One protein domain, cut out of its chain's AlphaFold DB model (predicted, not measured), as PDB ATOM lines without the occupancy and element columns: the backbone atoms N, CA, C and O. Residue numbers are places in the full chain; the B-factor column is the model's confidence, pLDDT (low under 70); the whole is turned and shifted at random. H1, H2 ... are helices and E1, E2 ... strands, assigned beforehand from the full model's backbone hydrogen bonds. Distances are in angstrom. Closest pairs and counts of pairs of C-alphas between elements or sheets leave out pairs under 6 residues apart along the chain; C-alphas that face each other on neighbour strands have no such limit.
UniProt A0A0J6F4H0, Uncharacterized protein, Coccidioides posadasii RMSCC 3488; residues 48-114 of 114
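This is residues 48 to 114 of the 114 residues of an uncharacterized protein of Coccidioides posadasii RMSCC 3488 (UniProt A0A0J6F4H0). There is little regular structure here: a body of looped chain with one helix, H1, on one side, and a free tail, residues 103 to 114, that sticks out and makes the length. A winding stretch, residues 48 to 70, leads into H1; after it the chain folds back alongside H1 and then runs out to the tail, which holds the short strand E1. The printed part has 67 residues, 18 of them in named elements, which are mostly helix. It is loose, with a radius of gyration of the C-alphas of 15.2 A, and elongated, spanning 49 by 29 by 27 A.

H1, residues 71 to 85, begins with C-alpha 71 at (-9.126, 12.348, -0.094) and is 21.7 A long. E1, residues 109 to 111, ends with C-alpha 111 at (23.841, 21.021, 14.379).

H1 and E1 are apart, and E1 pairs with no named strand. In H1, 8 of 11 O i to N i+4 pairs are within hydrogen-bond range.

The two C-alphas farthest apart, those of Asn 86 and Asn 114, are 51.2 A apart. The printed part has no cut. The link from H1 to E1, 23 residues, is long. Residue 114 is under pLDDT 70.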
ATOM      1  N   GLN A  48      -4.333  16.088  10.343       86.50
ATOM      2  CA  GLN A  48      -3.286  15.889  11.351       86.50
ATOM      3  C   GLN A  48      -3.106  14.389  11.639       86.50
ATOM      4  O   GLN A  48      -3.999  13.593  11.352       86.50
ATOM      5  N   VAL A  49      -1.960  13.995  12.201       82.75
ATOM      6  CA  VAL A  49      -1.623  12.576  12.449       82.75
ATOM      7  C   VAL A  49      -2.641  11.881  13.366       82.75
ATOM      8  O   VAL A  49      -2.901  10.695  13.208       82.75
ATOM      9  N   ASP A  50      -3.239  12.616  14.299       79.94
ATOM     10  CA  ASP A  50      -4.305  12.176  15.207       79.94
ATOM     11  C   ASP A  50      -5.723  12.512  14.700       79.94
ATOM     12  O   ASP A  50      -6.712  12.318  15.408       79.94
ATOM     13  N   GLY A  51      -5.830  12.968  13.451       81.06
ATOM     14  CA  GLY A  51      -7.064  13.414  12.821       81.06
ATOM     15  C   GLY A  51      -7.426  14.867  13.143       81.06
ATOM     16  O   GLY A  51      -6.918  15.490  14.070       81.06
ATOM     17  N   GLY A  52      -8.333  15.436  12.347       86.56
ATOM     18  CA  GLY A  52      -8.857  16.785  12.557       86.56
ATOM     19  C   GLY A  52      -8.555  17.753  11.418       86.56
ATOM     20  O   GLY A  52      -8.236  17.364  10.297       86.56
ATOM     21  N   MET A  53      -8.724  19.041  11.707       89.69
ATOM     22  CA  MET A  53      -8.649  20.109  10.711       89.69
ATOM     23  C   MET A  53      -7.200  20.382  10.296       89.69
ATOM     24  O   MET A  53      -6.314  20.508  11.147       89.69
ATOM     25  N   PHE A  54      -6.970  20.563   8.996       88.94
ATOM     26  CA  PHE A  54      -5.682  21.029   8.496       88.94
ATOM     27  C   PHE A  54      -5.376  22.439   9.003       88.94
ATOM     28  O   PHE A  54      -6.225  23.330   8.951       88.94
ATOM     29  N   GLN A  55      -4.148  22.634   9.474       85.44
ATOM     30  CA  GLN A  55      -3.641  23.898  10.003       85.44
ATOM     31  C   GLN A  55      -2.267  24.211   9.407       85.44
ATOM     32  O   GLN A  55      -1.599  23.335   8.857       85.44
ATOM     33  N   GLY A  56      -1.843  25.465   9.539       79.81
ATOM     34  CA  GLY A  56      -0.544  25.932   9.070       79.81
ATOM     35  C   GLY A  56      -0.620  26.703   7.756       79.81
ATOM     36  O   GLY A  56      -1.689  26.902   7.179       79.81
ATOM     37  N   TYR A  57       0.548  27.150   7.297       79.38
ATOM     38  CA  TYR A  57       0.678  28.184   6.269       79.38
ATOM     39  C   TYR A  57      -0.058  27.862   4.958       79.38
ATOM     40  O   TYR A  57      -0.735  28.724   4.404       79.38
ATOM     41  N   LEU A  58      -0.008  26.603   4.502       84.00
ATOM     42  CA  LEU A  58      -0.682  26.166   3.273       84.00
ATOM     43  C   LEU A  58      -2.217  26.303   3.338       84.00
ATOM     44  O   LEU A  58      -2.867  26.498   2.313       84.00
ATOM     45  N   TRP A  59      -2.793  26.207   4.536       86.25
ATOM     46  CA  TRP A  59      -4.239  26.146   4.763       86.25
ATOM     47  C   TRP A  59      -4.812  27.458   5.323       86.25
ATOM     48  O   TRP A  59      -6.025  27.569   5.501       86.25
ATOM     49  N   GLY A  60      -3.953  28.458   5.546       83.25
ATOM     50  CA  GLY A  60      -4.287  29.771   6.098       83.25
ATOM     51  C   GLY A  60      -4.434  29.791   7.623       83.25
ATOM     52  O   GLY A  60      -4.504  28.753   8.279       83.25
ATOM     53  N   ASP A  61      -4.540  30.995   8.193       84.31
ATOM     54  CA  ASP A  61      -4.539  31.221   9.653       84.31
ATOM     55  C   ASP A  61      -5.681  30.515  10.397       84.31
ATOM     56  O   ASP A  61      -5.572  30.198  11.577       84.31
ATOM     57  N   ASN A  62      -6.793  30.256   9.703       85.31
ATOM     58  CA  ASN A  62      -7.951  29.555  10.260       85.31
ATOM     59  C   ASN A  62      -8.026  28.082   9.827       85.31
ATOM     60  O   ASN A  62      -9.048  27.434  10.056       85.31
ATOM     61  N   GLY A  63      -6.987  27.577   9.156       88.12
ATOM     62  CA  GLY A  63      -6.987  26.260   8.541       88.12
ATOM     63  C   GLY A  63      -8.106  26.071   7.515       88.12
ATOM     64  O   GLY A  63      -8.670  27.024   6.965       88.12
ATOM     65  N   THR A  64      -8.486  24.814   7.294       90.12
ATOM     66  CA  THR A  64      -9.539  24.466   6.327       90.12
ATOM     67  C   THR A  64     -10.950  24.869   6.759       90.12
ATOM     68  O   THR A  64     -11.839  24.915   5.905       90.12
ATOM     69  N   ARG A  65     -11.161  25.177   8.052       89.38
ATOM     70  CA  ARG A  65     -12.467  25.369   8.729       89.38
ATOM     71  C   ARG A  65     -13.421  24.170   8.645       89.38
ATOM     72  O   ARG A  65     -14.572  24.265   9.058       89.38
ATOM     73  N   GLU A  66     -12.928  23.055   8.127       90.44
ATOM     74  CA  GLU A  66     -13.652  21.822   7.837       90.44
ATOM     75  C   GLU A  66     -12.699  20.649   8.104       90.44
ATOM     76  O   GLU A  66     -11.489  20.766   7.882       90.44
ATOM     77  N   ILE A  67     -13.230  19.534   8.600       92.69
ATOM     78  CA  ILE A  67     -12.494  18.274   8.744       92.69
ATOM     79  C   ILE A  67     -12.873  17.414   7.544       92.69
ATOM     80  O   ILE A  67     -14.060  17.287   7.252       92.69
ATOM     81  N   PHE A  68     -11.884  16.850   6.858       93.00
ATOM     82  CA  PHE A  68     -12.134  15.950   5.737       93.00
ATOM     83  C   PHE A  68     -12.145  14.504   6.219       93.00
ATOM     84  O   PHE A  68     -11.330  14.101   7.048       93.00
ATOM     85  N   HIS A  69     -13.056  13.717   5.667       93.06
ATOM     86  CA  HIS A  69     -13.189  12.290   5.947       93.06
ATOM     87  C   HIS A  69     -12.688  11.418   4.792       93.06
ATOM     88  O   HIS A  69     -12.658  10.195   4.906       93.06
ATOM     89  N   SER A  70     -12.286  12.036   3.680       93.44
ATOM     90  CA  SER A  70     -11.738  11.349   2.513       93.44
ATOM     91  C   SER A  70     -10.812  12.252   1.698       93.44
ATOM     92  O   SER A  70     -10.869  13.483   1.780       93.44
ATOM     93  N   ILE A  71      -9.974  11.630   0.866       93.75
ATOM     94  CA  ILE A  71      -9.126  12.348  -0.094       93.75
ATOM     95  C   ILE A  71      -9.983  13.093  -1.132       93.75
ATOM     96  O   ILE A  71      -9.609  14.190  -1.545       93.75
ATOM     97  N   ASP A  72     -11.150  12.562  -1.510       95.75
ATOM     98  CA  ASP A  72     -12.071  13.227  -2.439       95.75
ATOM     99  C   ASP A  72     -12.590  14.565  -1.894       95.75
ATOM    100  O   ASP A  72     -12.603  15.557  -2.624       95.75
ATOM    101  N   GLU A  73     -12.955  14.627  -0.608       95.75
ATOM    102  CA  GLU A  73     -13.383  15.875   0.042       95.75
ATOM    103  C   GLU A  73     -12.261  16.920   0.050       95.75
ATOM    104  O   GLU A  73     -12.480  18.066  -0.353       95.75
ATOM    105  N   MET A  74     -11.042  16.516   0.427       94.00
ATOM    106  CA  MET A  74      -9.869  17.394   0.396       94.00
ATOM    107  C   MET A  74      -9.582  17.898  -1.028       94.00
ATOM    108  O   MET A  74      -9.362  19.094  -1.239       94.00
ATOM    109  N   ASN A  75      -9.605  17.001  -2.017       95.69
ATOM    110  CA  ASN A  75      -9.336  17.334  -3.413       95.69
ATOM    111  C   ASN A  75     -10.404  18.286  -3.977       95.69
ATOM    112  O   ASN A  75     -10.076  19.258  -4.660       95.69
ATOM    113  N   HIS A  76     -11.679  18.065  -3.651       96.31
ATOM    114  CA  HIS A  76     -12.765  18.975  -4.016       96.31
ATOM    115  C   HIS A  76     -12.579  20.362  -3.381       96.31
ATOM    116  O   HIS A  76     -12.680  21.386  -4.064       96.31
ATOM    117  N   TRP A  77     -12.257  20.407  -2.086       94.50
ATOM    118  CA  TRP A  77     -12.038  21.652  -1.348       94.50
ATOM    119  C   TRP A  77     -10.875  22.481  -1.914       94.50
ATOM    120  O   TRP A  77     -10.985  23.712  -2.009       94.50
ATOM    121  N   LEU A  78      -9.781  21.822  -2.318       94.31
ATOM    122  CA  LEU A  78      -8.633  22.453  -2.977       94.31
ATOM    123  C   LEU A  78      -9.032  23.030  -4.335       94.31
ATOM    124  O   LEU A  78      -8.779  24.205  -4.612       94.31
ATOM    125  N   ASN A  79      -9.718  22.241  -5.161       96.88
ATOM    126  CA  ASN A  79     -10.098  22.667  -6.505       96.88
ATOM    127  C   ASN A  79     -11.108  23.811  -6.514       96.88
ATOM    128  O   ASN A  79     -10.979  24.719  -7.331       96.88
ATOM    129  N   LYS A  80     -12.029  23.874  -5.546       95.56
ATOM    130  CA  LYS A  80     -12.909  25.041  -5.365       95.56
ATOM    131  C   LYS A  80     -12.129  26.355  -5.206       95.56
ATOM    132  O   LYS A  80     -12.598  27.406  -5.633       95.56
ATOM    133  N   ARG A  81     -10.937  26.317  -4.599       92.81
ATOM    134  CA  ARG A  81     -10.061  27.493  -4.433       92.81
ATOM    135  C   ARG A  81      -9.197  27.744  -5.658       92.81
ATOM    136  O   ARG A  81      -9.072  28.889  -6.078       92.81
ATOM    137  N   LEU A  82      -8.634  26.693  -6.252       95.69
ATOM    138  CA  LEU A  82      -7.813  26.806  -7.462       95.69
ATOM    139  C   LEU A  82      -8.616  27.288  -8.680       95.69
ATOM    140  O   LEU A  82      -8.066  27.980  -9.536       95.69
ATOM    141  N   GLN A  83      -9.926  27.031  -8.716       96.94
ATOM    142  CA  GLN A  83     -10.833  27.578  -9.729       96.94
ATOM    143  C   GLN A  83     -10.805  29.113  -9.793       96.94
ATOM    144  O   GLN A  83     -10.933  29.670 -10.881       96.94
ATOM    145  N   LEU A  84     -10.553  29.808  -8.674       95.88
ATOM    146  CA  LEU A  84     -10.431  31.275  -8.648       95.88
ATOM    147  C   LEU A  84      -9.266  31.790  -9.506       95.88
ATOM    148  O   LEU A  84      -9.273  32.944  -9.926       95.88
ATOM    149  N   ILE A  85      -8.276  30.934  -9.767       97.00
ATOM    150  CA  ILE A  85      -7.112  31.219 -10.609       97.00
ATOM    151  C   ILE A  85      -7.066  30.324 -11.857       97.00
ATOM    152  O   ILE A  85      -6.009  30.188 -12.469       97.00
ATOM    153  N   ASN A  86      -8.202  29.721 -12.228       97.25
ATOM    154  CA  ASN A  86      -8.354  28.825 -13.377       97.25
ATOM    155  C   ASN A  86      -7.326  27.674 -13.402       97.25
ATOM    156  O   ASN A  86      -6.709  27.390 -14.431       97.25
ATOM    157  N   LYS A  87      -7.107  27.042 -12.244       98.00
ATOM    158  CA  LYS A  87      -6.248  25.860 -12.085       98.00
ATOM    159  C   LYS A  87      -7.019  24.702 -11.457       98.00
ATOM    160  O   LYS A  87      -8.028  24.913 -10.787       98.00
ATOM    161  N   GLU A  88      -6.486  23.500 -11.635       97.50
ATOM    162  CA  GLU A  88      -6.985  22.263 -11.038       97.50
ATOM    163  C   GLU A  88      -5.804  21.380 -10.606       97.50
ATOM    164  O   GLU A  88      -4.698  21.497 -11.143       97.50
ATOM    165  N   ILE A  89      -6.037  20.511  -9.628       96.12
ATOM    166  CA  ILE A  89      -5.113  19.475  -9.178       96.12
ATOM    167  C   ILE A  89      -5.870  18.174  -8.888       96.12
ATOM    168  O   ILE A  89      -7.015  18.201  -8.443       96.12
ATOM    169  N   ASP A  90      -5.223  17.031  -9.097       96.44
ATOM    170  CA  ASP A  90      -5.730  15.740  -8.634       96.44
ATOM    171  C   ASP A  90      -4.688  15.054  -7.752       96.44
ATOM    172  O   ASP A  90      -3.632  14.631  -8.224       96.44
ATOM    173  N   LEU A  91      -4.990  14.973  -6.458       93.00
ATOM    174  CA  LEU A  91      -4.124  14.363  -5.454       93.00
ATOM    175  C   LEU A  91      -4.526  12.927  -5.092       93.00
ATOM    176  O   LEU A  91      -3.842  12.293  -4.295       93.00
ATOM    177  N   ARG A  92      -5.596  12.378  -5.681       93.94
ATOM    178  CA  ARG A  92      -6.166  11.077  -5.277       93.94
ATOM    179  C   ARG A  92      -5.264   9.880  -5.561       93.94
ATOM    180  O   ARG A  92      -5.423   8.836  -4.941       93.94
ATOM    181  N   LEU A  93      -4.322  10.030  -6.489       92.38
ATOM    182  CA  LEU A  93      -3.358   8.986  -6.845       92.38
ATOM    183  C   LEU A  93      -2.121   8.965  -5.938       92.38
ATOM    184  O   LEU A  93      -1.297   8.060  -6.062       92.38
ATOM    185  N   TYR A  94      -1.968   9.953  -5.055       91.31
ATOM    186  CA  TYR A  94      -0.790  10.084  -4.207       91.31
ATOM    187  C   TYR A  94      -1.095   9.580  -2.793       91.31
ATOM    188  O   TYR A  94      -2.144   9.912  -2.237       91.31
ATOM    189  N   PRO A  95      -0.193   8.790  -2.185       90.56
ATOM    190  CA  PRO A  95      -0.387   8.312  -0.824       90.56
ATOM    191  C   PRO A  95      -0.366   9.477   0.169       90.56
ATOM    192  O   PRO A  95       0.383  10.440   0.001       90.56
ATOM    193  N   LEU A  96      -1.145   9.354   1.245       90.44
ATOM    194  CA  LEU A  96      -1.069  10.284   2.364       90.44
ATOM    195  C   LEU A  96       0.185   9.994   3.191       90.44
ATOM    196  O   LEU A  96       0.414   8.877   3.667       90.44
ATOM    197  N   VAL A  97       1.019  11.018   3.328       92.19
ATOM    198  CA  VAL A  97       2.299  10.961   4.034       92.19
ATOM    199  C   VAL A  97       2.428  12.184   4.935       92.19
ATOM    200  O   VAL A  97       1.769  13.201   4.695       92.19
ATOM    201  N   LEU A  98       3.277  12.116   5.961       91.81
ATOM    202  CA  LEU A  98       3.575  13.301   6.756       91.81
ATOM    203  C   LEU A  98       4.389  14.297   5.921       91.81
ATOM    204  O   LEU A  98       5.511  14.023   5.505       91.81
ATOM    205  N   CYS A  99       3.830  15.486   5.723       90.06
ATOM    206  CA  CYS A  99       4.498  16.596   5.058       90.06
ATOM    207  C   CYS A  99       4.784  17.701   6.076       90.06
ATOM    208  O   CYS A  99       3.890  18.115   6.809       90.06
ATOM    209  N   HIS A 100       6.001  18.249   6.074       90.75
ATOM    210  CA  HIS A 100       6.329  19.418   6.902       90.75
ATOM    211  C   HIS A 100       5.661  20.706   6.376       90.75
ATOM    212  O   HIS A 100       5.433  21.640   7.139       90.75
ATOM    213  N   LEU A 101       5.351  20.775   5.072       89.38
ATOM    214  CA  LEU A 101       4.686  21.901   4.383       89.38
ATOM    215  C   LEU A 101       5.457  23.238   4.346       89.38
ATOM    216  O   LEU A 101       4.988  24.177   3.712       89.38
ATOM    217  N   ASP A 102       6.637  23.321   4.965       90.06
ATOM    218  CA  ASP A 102       7.515  24.500   4.926       90.06
ATOM    219  C   ASP A 102       9.003  24.104   5.006       90.06
ATOM    220  O   ASP A 102       9.773  24.635   5.806       90.06
ATOM    221  N   ILE A 103       9.414  23.112   4.202       89.69
ATOM    222  CA  ILE A 103      10.829  22.724   4.080       89.69
ATOM    223  C   ILE A 103      11.559  23.809   3.287       89.69
ATOM    224  O   ILE A 103      11.449  23.895   2.065       89.69
ATOM    225  N   CYS A 104      12.300  24.652   3.996       89.81
ATOM    226  CA  CYS A 104      13.070  25.757   3.436       89.81
ATOM    227  C   CYS A 104      14.298  26.050   4.309       89.81
ATOM    228  O   CYS A 104      14.344  25.662   5.475       89.81
ATOM    229  N   ARG A 105      15.294  26.766   3.765       91.19
ATOM    230  CA  ARG A 105      16.597  26.989   4.427       91.19
ATOM    231  C   ARG A 105      16.485  27.590   5.837       91.19
ATOM    232  O   ARG A 105      17.241  27.195   6.718       91.19
ATOM    233  N   ARG A 106      15.509  28.473   6.071       92.75
ATOM    234  CA  ARG A 106      15.234  29.086   7.387       92.75
ATOM    235  C   ARG A 106      14.695  28.117   8.446       92.75
ATOM    236  O   ARG A 106      14.844  28.373   9.634       92.75
ATOM    237  N   ASN A 107      14.085  27.008   8.025       91.94
ATOM    238  CA  ASN A 107      13.476  26.019   8.920       91.94
ATOM    239  C   ASN A 107      14.356  24.780   9.130       91.94
ATOM    240  O   ASN A 107      13.962  23.867   9.853       91.94
ATOM    241  N   ILE A 108      15.539  24.731   8.515       91.44
ATOM    242  CA  ILE A 108      16.458  23.600   8.629       91.44
ATOM    243  C   ILE A 108      17.660  24.047   9.440       91.44
ATOM    244  O   ILE A 108      18.341  25.009   9.085       91.44
ATOM    245  N   LYS A 109      17.901  23.341  10.542       90.50
ATOM    246  CA  LYS A 109      18.994  23.609  11.474       90.50
ATOM    247  C   LYS A 109      20.102  22.595  11.250       90.50
ATOM    248  O   LYS A 109      19.851  21.395  11.333       90.50
ATOM    249  N   LEU A 110      21.307  23.087  11.000       88.88
ATOM    250  CA  LEU A 110      22.522  22.292  11.039       88.88
ATOM    251  C   LEU A 110      23.059  22.333  12.469       88.88
ATOM    252  O   LEU A 110      23.312  23.414  13.012       88.88
ATOM    253  N   MET A 111      23.172  21.162  13.087       86.88
ATOM    254  CA  MET A 111      23.841  21.021  14.379       86.88
ATOM    255  C   MET A 111      25.352  21.018  14.158       86.88
ATOM    256  O   MET A 111      25.818  20.599  13.101       86.88
ATOM    257  N   GLU A 112      26.107  21.495  15.142       81.12
ATOM    258  CA  GLU A 112      27.557  21.299  15.147       81.12
ATOM    259  C   GLU A 112      27.880  19.798  15.240       81.12
ATOM    260  O   GLU A 112      27.156  19.048  15.906       81.12
ATOM    261  N   ASP A 113      28.946  19.364  14.562       72.38
ATOM    262  CA  ASP A 113      29.473  18.009  14.727       72.38
ATOM    263  C   ASP A 113      29.905  17.817  16.192       72.38
ATOM    264  O   ASP A 113      30.570  18.685  16.764       72.38
ATOM    265  N   ASN A 114      29.508  16.695  16.798       53.00
ATOM    266  CA  ASN A 114      29.958  16.297  18.138       53.00
ATOM    267  C   ASN A 114      31.368  15.702  18.108       53.00
ATOM    268  O   ASN A 114      31.623  14.858  17.218       53.00
TER     269      ASN A 114